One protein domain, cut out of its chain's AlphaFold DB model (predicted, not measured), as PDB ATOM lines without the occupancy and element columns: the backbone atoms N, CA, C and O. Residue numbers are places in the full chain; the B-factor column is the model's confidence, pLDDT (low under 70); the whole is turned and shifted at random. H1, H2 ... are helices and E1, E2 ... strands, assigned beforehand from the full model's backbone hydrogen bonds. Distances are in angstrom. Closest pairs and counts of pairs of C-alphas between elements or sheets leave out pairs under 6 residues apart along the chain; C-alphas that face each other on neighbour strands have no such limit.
ATOM      1  N   ILE A  95      16.353 -23.010   3.826       96.50
ATOM      2  CA  ILE A  95      15.226 -22.194   3.378       96.50
ATOM      3  C   ILE A  95      14.023 -23.104   3.156       96.50
ATOM      4  O   ILE A  95      14.062 -24.032   2.346       96.50
ATOM      5  N   PHE A  96      12.928 -22.803   3.846       96.88
ATOM      6  CA  PHE A  96      11.664 -23.518   3.744       96.88
ATOM      7  C   PHE A  96      10.704 -22.740   2.857       96.88
ATOM      8  O   PHE A  96      10.450 -21.562   3.083       96.88
ATOM      9  N   ARG A  97      10.128 -23.390   1.851       95.50
ATOM     10  CA  ARG A  97       9.090 -22.812   0.999       95.50
ATOM     11  C   ARG A  97       7.803 -23.603   1.166       95.50
ATOM     12  O   ARG A  97       7.786 -24.811   0.943       95.50
ATOM     13  N   TYR A  98       6.721 -22.928   1.530       93.81
ATOM     14  CA  TYR A  98       5.445 -23.562   1.868       93.81
ATOM     15  C   TYR A  98       4.272 -22.848   1.197       93.81
ATOM     16  O   TYR A  98       4.340 -21.657   0.897       93.81
ATOM     17  N   LEU A  99       3.187 -23.581   0.936       90.19
ATOM     18  CA  LEU A  99       1.958 -22.998   0.404       90.19
ATOM     19  C   LEU A  99       1.155 -22.392   1.554       90.19
ATOM     20  O   LEU A  99       0.599 -23.116   2.378       90.19
ATOM     21  N   ASP A 100       1.055 -21.071   1.579       86.25
ATOM     22  CA  ASP A 100       0.178 -20.386   2.516       86.25
ATOM     23  C   ASP A 100      -1.284 -20.531   2.070       86.25
ATOM     24  O   ASP A 100      -1.656 -20.168   0.946       86.25
ATOM     25  N   GLN A 101      -2.121 -21.086   2.948       75.19
ATOM     26  CA  GLN A 101      -3.547 -21.284   2.677       75.19
ATOM     27  C   GLN A 101      -4.300 -19.957   2.591       75.19
ATOM     28  O   GLN A 101      -5.305 -19.880   1.879       75.19
ATOM     29  N   GLY A 102      -3.787 -18.933   3.283       71.69
ATOM     30  CA  GLY A 102      -4.230 -17.561   3.155       71.69
ATOM     31  C   GLY A 102      -3.919 -17.049   1.753       71.69
ATOM     32  O   GLY A 102      -4.663 -17.280   0.808       71.69
ATOM     33  N   SER A 103      -2.777 -16.408   1.557       70.88
ATOM     34  CA  SER A 103      -2.366 -15.780   0.293       70.88
ATOM     35  C   SER A 103      -2.405 -16.676  -0.954       70.88
ATOM     36  O   SER A 103      -2.358 -16.158  -2.072       70.88
ATOM     37  N   ARG A 104      -2.499 -18.008  -0.811       75.31
ATOM     38  CA  ARG A 104      -2.451 -19.007  -1.899       75.31
ATOM     39  C   ARG A 104      -1.120 -18.977  -2.653       75.31
ATOM     40  O   ARG A 104      -1.017 -19.497  -3.775       75.31
ATOM     41  N   ARG A 105      -0.101 -18.358  -2.057       82.00
ATOM     42  CA  ARG A 105       1.245 -18.188  -2.604       82.00
ATOM     43  C   ARG A 105       2.212 -19.124  -1.897       82.00
ATOM     44  O   ARG A 105       1.968 -19.563  -0.779       82.00
ATOM     45  N   LEU A 106       3.306 -19.432  -2.587       88.38
ATOM     46  CA  LEU A 106       4.459 -20.029  -1.934       88.38
ATOM     47  C   LEU A 106       5.171 -18.919  -1.163       88.38
ATOM     48  O   LEU A 106       5.642 -17.963  -1.782       88.38
ATOM     49  N   LEU A 107       5.202 -19.036   0.159       92.94
ATOM     50  CA  LEU A 107       5.965 -18.163   1.042       92.94
ATOM     51  C   LEU A 107       7.264 -18.852   1.444       92.94
ATOM     52  O   LEU A 107       7.410 -20.064   1.280       92.94
ATOM     53  N   THR A 108       8.198 -18.055   1.947       95.88
ATOM     54  CA  THR A 108       9.497 -18.520   2.419       95.88
ATOM     55  C   THR A 108       9.592 -18.309   3.926       95.88
ATOM     56  O   THR A 108       9.157 -17.273   4.421       95.88
ATOM     57  N   ALA A 109      10.170 -19.278   4.619       95.94
ATOM     58  CA  ALA A 109      10.537 -19.241   6.024       95.94
ATOM     59  C   ALA A 109      12.005 -19.657   6.175       95.94
ATOM     60  O   ALA A 109      12.518 -20.459   5.388       95.94
ATOM     61  N   THR A 110      12.670 -19.118   7.189       95.12
ATOM     62  CA  THR A 110      14.057 -19.468   7.545       95.12
ATOM     63  C   THR A 110      14.147 -20.388   8.756       95.12
ATOM     64  O   THR A 110      15.188 -20.979   9.015       95.12
ATOM     65  N   THR A 111      13.041 -20.547   9.479       94.88
ATOM     66  CA  THR A 111      12.926 -21.445  10.629       94.88
ATOM     67  C   THR A 111      11.681 -22.321  10.499       94.88
ATOM     68  O   THR A 111      10.736 -21.986   9.783       94.88
ATOM     69  N   ILE A 112      11.660 -23.466  11.186       94.81
ATOM     70  CA  ILE A 112      10.502 -24.379  11.179       94.81
ATOM     71  C   ILE A 112       9.282 -23.734  11.859       94.81
ATOM     72  O   ILE A 112       8.142 -23.976  11.453       94.81
ATOM     73  N   ASP A 113       9.504 -22.885  12.861       93.44
ATOM     74  CA  ASP A 113       8.442 -22.237  13.636       93.44
ATOM     75  C   ASP A 113       7.666 -21.188  12.836       93.44
ATOM     76  O   ASP A 113       6.467 -21.012  13.045       93.44
ATOM     77  N   GLU A 114       8.310 -20.561  11.852       94.69
ATOM     78  CA  GLU A 114       7.654 -19.670  10.890       94.69
ATOM     79  C   GLU A 114       6.702 -20.408   9.934       94.69
ATOM     80  O   GLU A 114       5.851 -19.771   9.311       94.69
ATOM     81  N   VAL A 115       6.826 -21.735   9.791       95.00
ATOM     82  CA  VAL A 115       5.941 -22.537   8.938       95.00
ATOM     83  C   VAL A 115       4.663 -22.893   9.713       95.00
ATOM     84  O   VAL A 115       4.731 -23.683  10.666       95.00
ATOM     85  N   PRO A 116       3.479 -22.400   9.291       93.31
ATOM     86  CA  PRO A 116       2.217 -22.694   9.968       93.31
ATOM     87  C   PRO A 116       1.912 -24.192   9.973       93.31
ATOM     88  O   PRO A 116       2.132 -24.870   8.968       93.31
ATOM     89  N   GLU A 117       1.321 -24.709  11.057       91.44
ATOM     90  CA  GLU A 117       0.976 -26.139  11.186       91.44
ATOM     91  C   GLU A 117       0.163 -26.674   9.997       91.44
ATOM     92  O   GLU A 117       0.379 -27.795   9.537       91.44
ATOM     93  N   SER A 118      -0.726 -25.844   9.443       88.12
ATOM     94  CA  SER A 118      -1.577 -26.171   8.293       88.12
ATOM     95  C   SER A 118      -0.819 -26.384   6.973       88.12
ATOM     96  O   SER A 118      -1.414 -26.892   6.017       88.12
ATOM     97  N   ALA A 119       0.462 -26.010   6.915       91.94
ATOM     98  CA  ALA A 119       1.339 -26.124   5.751       91.94
ATOM     99  C   ALA A 119       2.527 -27.085   5.968       91.94
ATOM    100  O   ALA A 119       3.327 -27.285   5.055       91.94
ATOM    101  N   ARG A 120       2.654 -27.699   7.157       94.31
ATOM    102  CA  ARG A 120       3.797 -28.561   7.522       94.31
ATOM    103  C   ARG A 120       3.809 -29.933   6.835       94.31
ATOM    104  O   ARG A 120       4.787 -30.657   6.981       94.31
ATOM    105  N   ASP A 121       2.761 -30.314   6.102       92.62
ATOM    106  CA  ASP A 121       2.657 -31.632   5.461       92.62
ATOM    107  C   ASP A 121       3.554 -31.790   4.225       92.62
ATOM    108  O   ASP A 121       4.080 -32.882   3.989       92.62
ATOM    109  N   GLN A 122       3.730 -30.726   3.436       92.06
ATOM    110  CA  GLN A 122       4.704 -30.688   2.344       92.06
ATOM    111  C   GLN A 122       5.355 -29.311   2.239       92.06
ATOM    112  O   GLN A 122       4.745 -28.342   1.787       92.06
ATOM    113  N   VAL A 123       6.628 -29.258   2.614       95.75
ATOM    114  CA  VAL A 123       7.446 -28.045   2.569       95.75
ATOM    115  C   VAL A 123       8.635 -28.307   1.664       95.75
ATOM    116  O   VAL A 123       9.322 -29.315   1.814       95.75
ATOM    117  N   VAL A 124       8.884 -27.421   0.707       95.75
ATOM    118  CA  VAL A 124      10.087 -27.497  -0.123       95.75
ATOM    119  C   VAL A 124      11.258 -26.975   0.697       95.75
ATOM    120  O   VAL A 124      11.180 -25.870   1.229       95.75
ATOM    121  N   VAL A 125      12.332 -27.750   0.794       96.56
ATOM    122  CA  VAL A 125      13.556 -27.338   1.487       96.56
ATOM    123  C   VAL A 125      14.658 -27.070   0.471       96.56
ATOM    124  O   VAL A 125      14.867 -27.850  -0.458       96.56
ATOM    125  N   VAL A 126      15.352 -25.953   0.647       95.25
ATOM    126  CA  VAL A 126      16.541 -25.594  -0.122       95.25
ATOM    127  C   VAL A 126      17.717 -25.563   0.846       95.25
ATOM    128  O   VAL A 126      17.686 -24.834   1.836       95.25
ATOM    129  N   ASP A 127      18.731 -26.376   0.555       94.62
ATOM    130  CA  ASP A 127      20.010 -26.425   1.264       94.62
ATOM    131  C   ASP A 127      21.106 -26.095   0.246       94.62
ATOM    132  O   ASP A 127      21.318 -26.851  -0.703       94.62
ATOM    133  N   SER A 128      21.778 -24.956   0.415       90.06
ATOM    134  CA  SER A 128      22.833 -24.502  -0.500       90.06
ATOM    135  C   SER A 128      24.091 -25.376  -0.454       90.06
ATOM    136  O   SER A 128      24.896 -25.341  -1.385       90.06
ATOM    137  N   SER A 129      24.252 -26.180   0.600       89.38
ATOM    138  CA  SER A 129      25.373 -27.104   0.781       89.38
ATOM    139  C   SER A 129      25.182 -28.419   0.022       89.38
ATOM    140  O   SER A 129      26.101 -29.237  -0.044       89.38
ATOM    141  N   VAL A 130      23.995 -28.645  -0.547       91.19
ATOM    142  CA  VAL A 130      23.627 -29.878  -1.244       91.19
ATOM    143  C   VAL A 130      23.224 -29.555  -2.677       91.19
ATOM    144  O   VAL A 130      22.475 -28.622  -2.949       91.19
ATOM    145  N   ARG A 131      23.687 -30.367  -3.630       90.81
ATOM    146  CA  ARG A 131      23.254 -30.248  -5.026       90.81
ATOM    147  C   ARG A 131      21.763 -30.565  -5.142       90.81
ATOM    148  O   ARG A 131      21.356 -31.669  -4.802       90.81
ATOM    149  N   GLU A 132      20.967 -29.650  -5.686       89.38
ATOM    150  CA  GLU A 132      19.544 -29.905  -5.939       89.38
ATOM    151  C   GLU A 132      19.326 -31.107  -6.887       89.38
ATOM    152  O   GLU A 132      20.128 -31.338  -7.802       89.38
ATOM    153  N   PRO A 133      18.251 -31.894  -6.692       92.31
ATOM    154  CA  PRO A 133      17.954 -33.032  -7.548       92.31
ATOM    155  C   PRO A 133      17.522 -32.560  -8.942       92.31
ATOM    156  O   PRO A 133      16.682 -31.675  -9.096       92.31
ATOM    157  N   VAL A 134      18.056 -33.189  -9.990       92.88
ATOM    158  CA  VAL A 134      17.701 -32.843 -11.373       92.88
ATOM    159  C   VAL A 134      16.230 -33.187 -11.637       92.88
ATOM    160  O   VAL A 134      15.816 -34.332 -11.478       92.88
ATOM    161  N   GLY A 135      15.438 -32.195 -12.055       92.50
ATOM    162  CA  GLY A 135      14.016 -32.378 -12.379       92.50
ATOM    163  C   GLY A 135      13.093 -32.535 -11.163       92.50
ATOM    164  O   GLY A 135      11.924 -32.902 -11.320       92.50
ATOM    165  N   GLY A 136      13.590 -32.254  -9.958       93.88
ATOM    166  CA  GLY A 136      12.824 -32.381  -8.727       93.88
ATOM    167  C   GLY A 136      13.168 -31.325  -7.689       93.88
ATOM    168  O   GLY A 136      13.952 -30.414  -7.925       93.88
ATOM    169  N   VAL A 137      12.555 -31.474  -6.524       95.12
ATOM    170  CA  VAL A 137      12.788 -30.658  -5.335       95.12
ATOM    171  C   VAL A 137      12.837 -31.558  -4.109       95.12
ATOM    172  O   VAL A 137      12.214 -32.626  -4.083       95.12
ATOM    173  N   PHE A 138      13.558 -31.129  -3.079       96.50
ATOM    174  CA  PHE A 138      13.476 -31.767  -1.774       96.50
ATOM    175  C   PHE A 138      12.205 -31.315  -1.061       96.50
ATOM    176  O   PHE A 138      11.931 -30.120  -0.958       96.50
ATOM    177  N   VAL A 139      11.438 -32.276  -0.560       96.44
ATOM    178  CA  VAL A 139      10.205 -32.044   0.187       96.44
ATOM    179  C   VAL A 139      10.326 -32.700   1.545       96.44
ATOM    180  O   VAL A 139      10.632 -33.889   1.635       96.44
ATOM    181  N   VAL A 140      10.044 -31.930   2.584       96.81
ATOM    182  CA  VAL A 140      10.067 -32.369   3.972       96.81
ATOM    183  C   VAL A 140       8.656 -32.343   4.564       96.81
ATOM    184  O   VAL A 140       7.843 -31.476   4.232       96.81
ATOM    185  N   ASP A 141       8.362 -33.326   5.413       95.62
ATOM    186  CA  ASP A 141       7.183 -33.339   6.283       95.62
ATOM    187  C   ASP A 141       7.608 -32.895   7.689       95.62
ATOM    188  O   ASP A 141       8.312 -33.619   8.392       95.62
ATOM    189  N   LEU A 142       7.203 -31.688   8.089       95.81
ATOM    190  CA  LEU A 142       7.598 -31.057   9.354       95.81
ATOM    191  C   LEU A 142       6.673 -31.429  10.528       95.81
ATOM    192  O   LEU A 142       6.749 -30.823  11.594       95.81
ATOM    193  N   ARG A 143       5.754 -32.388  10.352       94.62
ATOM    194  CA  ARG A 143       4.771 -32.753  11.393       94.62
ATOM    195  C   ARG A 143       5.310 -33.753  12.407       94.62
ATOM    196  O   ARG A 143       4.776 -33.842  13.511       94.62
ATOM    197  N   ARG A 144       6.317 -34.542  12.029       92.44
ATOM    198  CA  ARG A 144       6.908 -35.569  12.889       92.44
ATOM    199  C   ARG A 144       8.378 -35.762  12.531       92.44
ATOM    200  O   ARG A 144       8.683 -36.204  11.428       92.44
ATOM    201  N   ALA A 145       9.251 -35.449  13.481       93.38
ATOM    202  CA  ALA A 145      10.646 -35.857  13.431       93.38
ATOM    203  C   ALA A 145      10.784 -37.336  13.831       93.38
ATOM    204  O   ALA A 145       9.910 -37.883  14.513       93.38
ATOM    205  N   ASP A 146      11.859 -37.977  13.382       92.19
ATOM    206  CA  ASP A 146      12.246 -39.316  13.822       92.19
ATOM    207  C   ASP A 146      12.907 -39.301  15.217       92.19
ATOM    208  O   ASP A 146      13.029 -38.254  15.861       92.19
ATOM    209  N   ASP A 147      13.351 -40.470  15.685       92.75
ATOM    210  CA  ASP A 147      14.007 -40.630  16.992       92.75
ATOM    211  C   ASP A 147      15.318 -39.826  17.110       92.75
ATOM    212  O   ASP A 147      15.751 -39.495  18.214       92.75
ATOM    213  N   ASN A 148      15.928 -39.466  15.976       92.25
ATOM    214  CA  ASN A 148      17.141 -38.654  15.889       92.25
ATOM    215  C   ASN A 148      16.836 -37.161  15.678       92.25
ATOM    216  O   ASN A 148      17.744 -36.394  15.354       92.25
ATOM    217  N   GLN A 149      15.574 -36.745  15.833       92.75
ATOM    218  CA  GLN A 149      15.109 -35.373  15.614       92.75
ATOM    219  C   GLN A 149      15.321 -34.865  14.177       92.75
ATOM    220  O   GLN A 149      15.387 -33.656  13.936       92.75
ATOM    221  N   LEU A 150      15.404 -35.779  13.208       94.12
ATOM    222  CA  LEU A 150      15.473 -35.453  11.793       94.12
ATOM    223  C   LEU A 150      14.084 -35.534  11.164       94.12
ATOM    224  O   LEU A 150      13.320 -36.476  11.380       94.12
ATOM    225  N   TYR A 151      13.757 -34.538  10.349       95.75
ATOM    226  CA  TYR A 151      12.528 -34.544   9.569       95.75
ATOM    227  C   TYR A 151      12.735 -35.318   8.261       95.75
ATOM    228  O   TYR A 151      13.733 -35.100   7.567       95.75
ATOM    229  N   PRO A 152      11.799 -36.208   7.882       94.69
ATOM    230  CA  PRO A 152      11.952 -37.048   6.702       94.69
ATOM    231  C   PRO A 152      11.886 -36.215   5.417       94.69
ATOM    232  O   PRO A 152      10.878 -35.566   5.124       94.69
ATOM    233  N   VAL A 153      12.956 -36.286   4.621       95.50
ATOM    234  CA  VAL A 153      13.062 -35.628   3.314       95.50
ATOM    235  C   VAL A 153      12.901 -36.649   2.195       95.50
ATOM    236  O   VAL A 153      13.474 -37.735   2.229       95.50
ATOM    237  N   ARG A 154      12.147 -36.280   1.162       95.25
ATOM    238  CA  ARG A 154      12.008 -37.040  -0.083       95.25
ATOM    239  C   ARG A 154      12.247 -36.144  -1.289       95.25
ATOM    240  O   ARG A 154      12.011 -34.941  -1.228       95.25
ATOM    241  N   VAL A 155      12.657 -36.737  -2.402       95.94
ATOM    242  CA  VAL A 155      12.681 -36.043  -3.693       95.94
ATOM    243  C   VAL A 155      11.312 -36.191  -4.348       95.94
ATOM    244  O   VAL A 155      10.789 -37.298  -4.464       95.94
ATOM    245  N   VAL A 156      10.731 -35.075  -4.779       95.31
ATOM    246  CA  VAL A 156       9.492 -35.038  -5.568       95.31
ATOM    247  C   VAL A 156       9.809 -34.390  -6.908       95.31
ATOM    248  O   VAL A 156      10.575 -33.432  -6.963       95.31
ATOM    249  N   THR A 157       9.247 -34.902  -8.003       95.94
ATOM    250  CA  THR A 157       9.439 -34.279  -9.320       95.94
ATOM    251  C   THR A 157       8.798 -32.893  -9.351       95.94
ATOM    252  O   THR A 157       7.787 -32.654  -8.686       95.94
ATOM    253  N   ALA A 158       9.344 -31.977 -10.157       90.69
ATOM    254  CA  ALA A 158       8.768 -30.639 -10.305       90.69
ATOM    255  C   ALA A 158       7.281 -30.706 -10.713       90.69
ATOM    256  O   ALA A 158       6.442 -30.013 -10.145       90.69
ATOM    257  N   HIS A 159       6.934 -31.635 -11.612       93.50
ATOM    258  CA  HIS A 159       5.554 -31.853 -12.044       93.50
ATOM    259  C   HIS A 159       4.628 -32.331 -10.914       93.50
ATOM    260  O   HIS A 159       3.527 -31.800 -10.765       93.50
ATOM    261  N   ALA A 160       5.063 -33.309 -10.111       92.88
ATOM    262  CA  ALA A 160       4.263 -33.821  -8.999       92.88
ATOM    263  C   ALA A 160       4.077 -32.760  -7.901       92.88
ATOM    264  O   ALA A 160       2.997 -32.662  -7.317       92.88
ATOM    265  N   MET A 161       5.092 -31.922  -7.664       91.94
ATOM    266  CA  MET A 161       4.971 -30.766  -6.772       91.94
ATOM    267  C   MET A 161       3.949 -29.753  -7.307       91.94
ATOM    268  O   MET A 161       3.051 -29.337  -6.574       91.94
ATOM    269  N   ASP A 162       4.023 -29.397  -8.592       88.81
ATOM    270  CA  ASP A 162       3.065 -28.477  -9.207       88.81
ATOM    271  C   ASP A 162       1.627 -29.009  -9.141       88.81
ATOM    272  O   ASP A 162       0.687 -28.252  -8.886       88.81
ATOM    273  N   GLU A 163       1.437 -30.309  -9.364       89.88
ATOM    274  CA  GLU A 163       0.135 -30.960  -9.225       89.88
ATOM    275  C   GLU A 163      -0.379 -30.908  -7.786       89.88
ATOM    276  O   GLU A 163      -1.529 -30.525  -7.558       89.88
ATOM    277  N   TRP A 164       0.479 -31.199  -6.806       88.19
ATOM    278  CA  TRP A 164       0.122 -31.096  -5.397       88.19
ATOM    279  C   TRP A 164      -0.306 -29.672  -5.015       88.19
ATOM    280  O   TRP A 164      -1.369 -29.493  -4.417       88.19
ATOM    281  N   ILE A 165       0.454 -28.651  -5.433       86.00
ATOM    282  CA  ILE A 165       0.114 -27.240  -5.192       86.00
ATOM    283  C   ILE A 165      -1.242 -26.896  -5.820       86.00
ATOM    284  O   ILE A 165      -2.061 -26.221  -5.191       86.00
ATOM    285  N   ARG A 166      -1.511 -27.352  -7.053       82.81
ATOM    286  CA  ARG A 166      -2.811 -27.134  -7.711       82.81
ATOM    287  C   ARG A 166      -3.958 -27.791  -6.947       82.81
ATOM    288  O   ARG A 166      -4.997 -27.159  -6.802       82.81
ATOM    289  N   ASN A 167      -3.762 -29.007  -6.441       83.06
ATOM    290  CA  ASN A 167      -4.792 -29.762  -5.726       83.06
ATOM    291  C   ASN A 167      -5.060 -29.223  -4.312       83.06
ATOM    292  O   ASN A 167      -6.199 -29.252  -3.853       83.06
ATOM    293  N   LYS A 168      -4.033 -28.706  -3.624       78.44
ATOM    294  CA  LYS A 168      -4.174 -28.085  -2.295       78.44
ATOM    295  C   LYS A 168      -4.755 -26.683  -2.335       78.44
ATOM    296  O   LYS A 168      -5.367 -26.249  -1.361       78.44
ATOM    297  N   ARG A 169      -4.593 -25.960  -3.442       71.94
ATOM    298  CA  ARG A 169      -5.313 -24.703  -3.647       71.94
ATOM    299  C   ARG A 169      -6.810 -25.020  -3.730       71.94
ATOM    300  O   ARG A 169      -7.190 -25.824  -4.577       71.94
TER     301      ARG A 169
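This is residues 95 to 169 of the 257 residues of the protein "GST N-terminal domain-containing protein" of Myxococcales bacterium (UniProt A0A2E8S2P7). A strongly twisted antiparallel sheet, ordered E2 E1 E3 E4 E5, has one helix, H1, beside its strands. Long loops join E2 to E3 and E4 to E5. The printed part has 75 residues, with five named strands, then the helix; the class is mixed, with under half of the residues in named elements. It is compact, radius of gyration of the C-alphas 12.1 A, spanning 32 by 29 by 19 A.

E1, residues 95 to 99, and E2, residues 106 to 109, form a hairpin, with N 98 and O 107 3.0 A apart. E1 is antiparallel to E3, residues 123 to 127; N 97 and O 124 are 2.8 A apart. E3, E4, residues 136 to 140, and E5, residues 153 to 157, make a meander, each the antiparallel neighbour of the one before; N 125 and O 138 are 3.0 A apart, N 139 and O 154 2.8 A. H1, residues 158 to 168, is on the sheet, over none of its strands, height 5.6 A; its closest C-alphas with E4, Ala 158 and Gly 136, are 4.7 A apart. Every O i to N i+4 pair in H1 is within hydrogen-bond range.

E1 begins at C-alpha 95 (15.226, -22.194, 3.378); H1, 15.4 A long, ends at C-alpha 168 (-4.174, -28.085, -2.295).

The printed part has no cut, and no printed residue is under pLDDT 70.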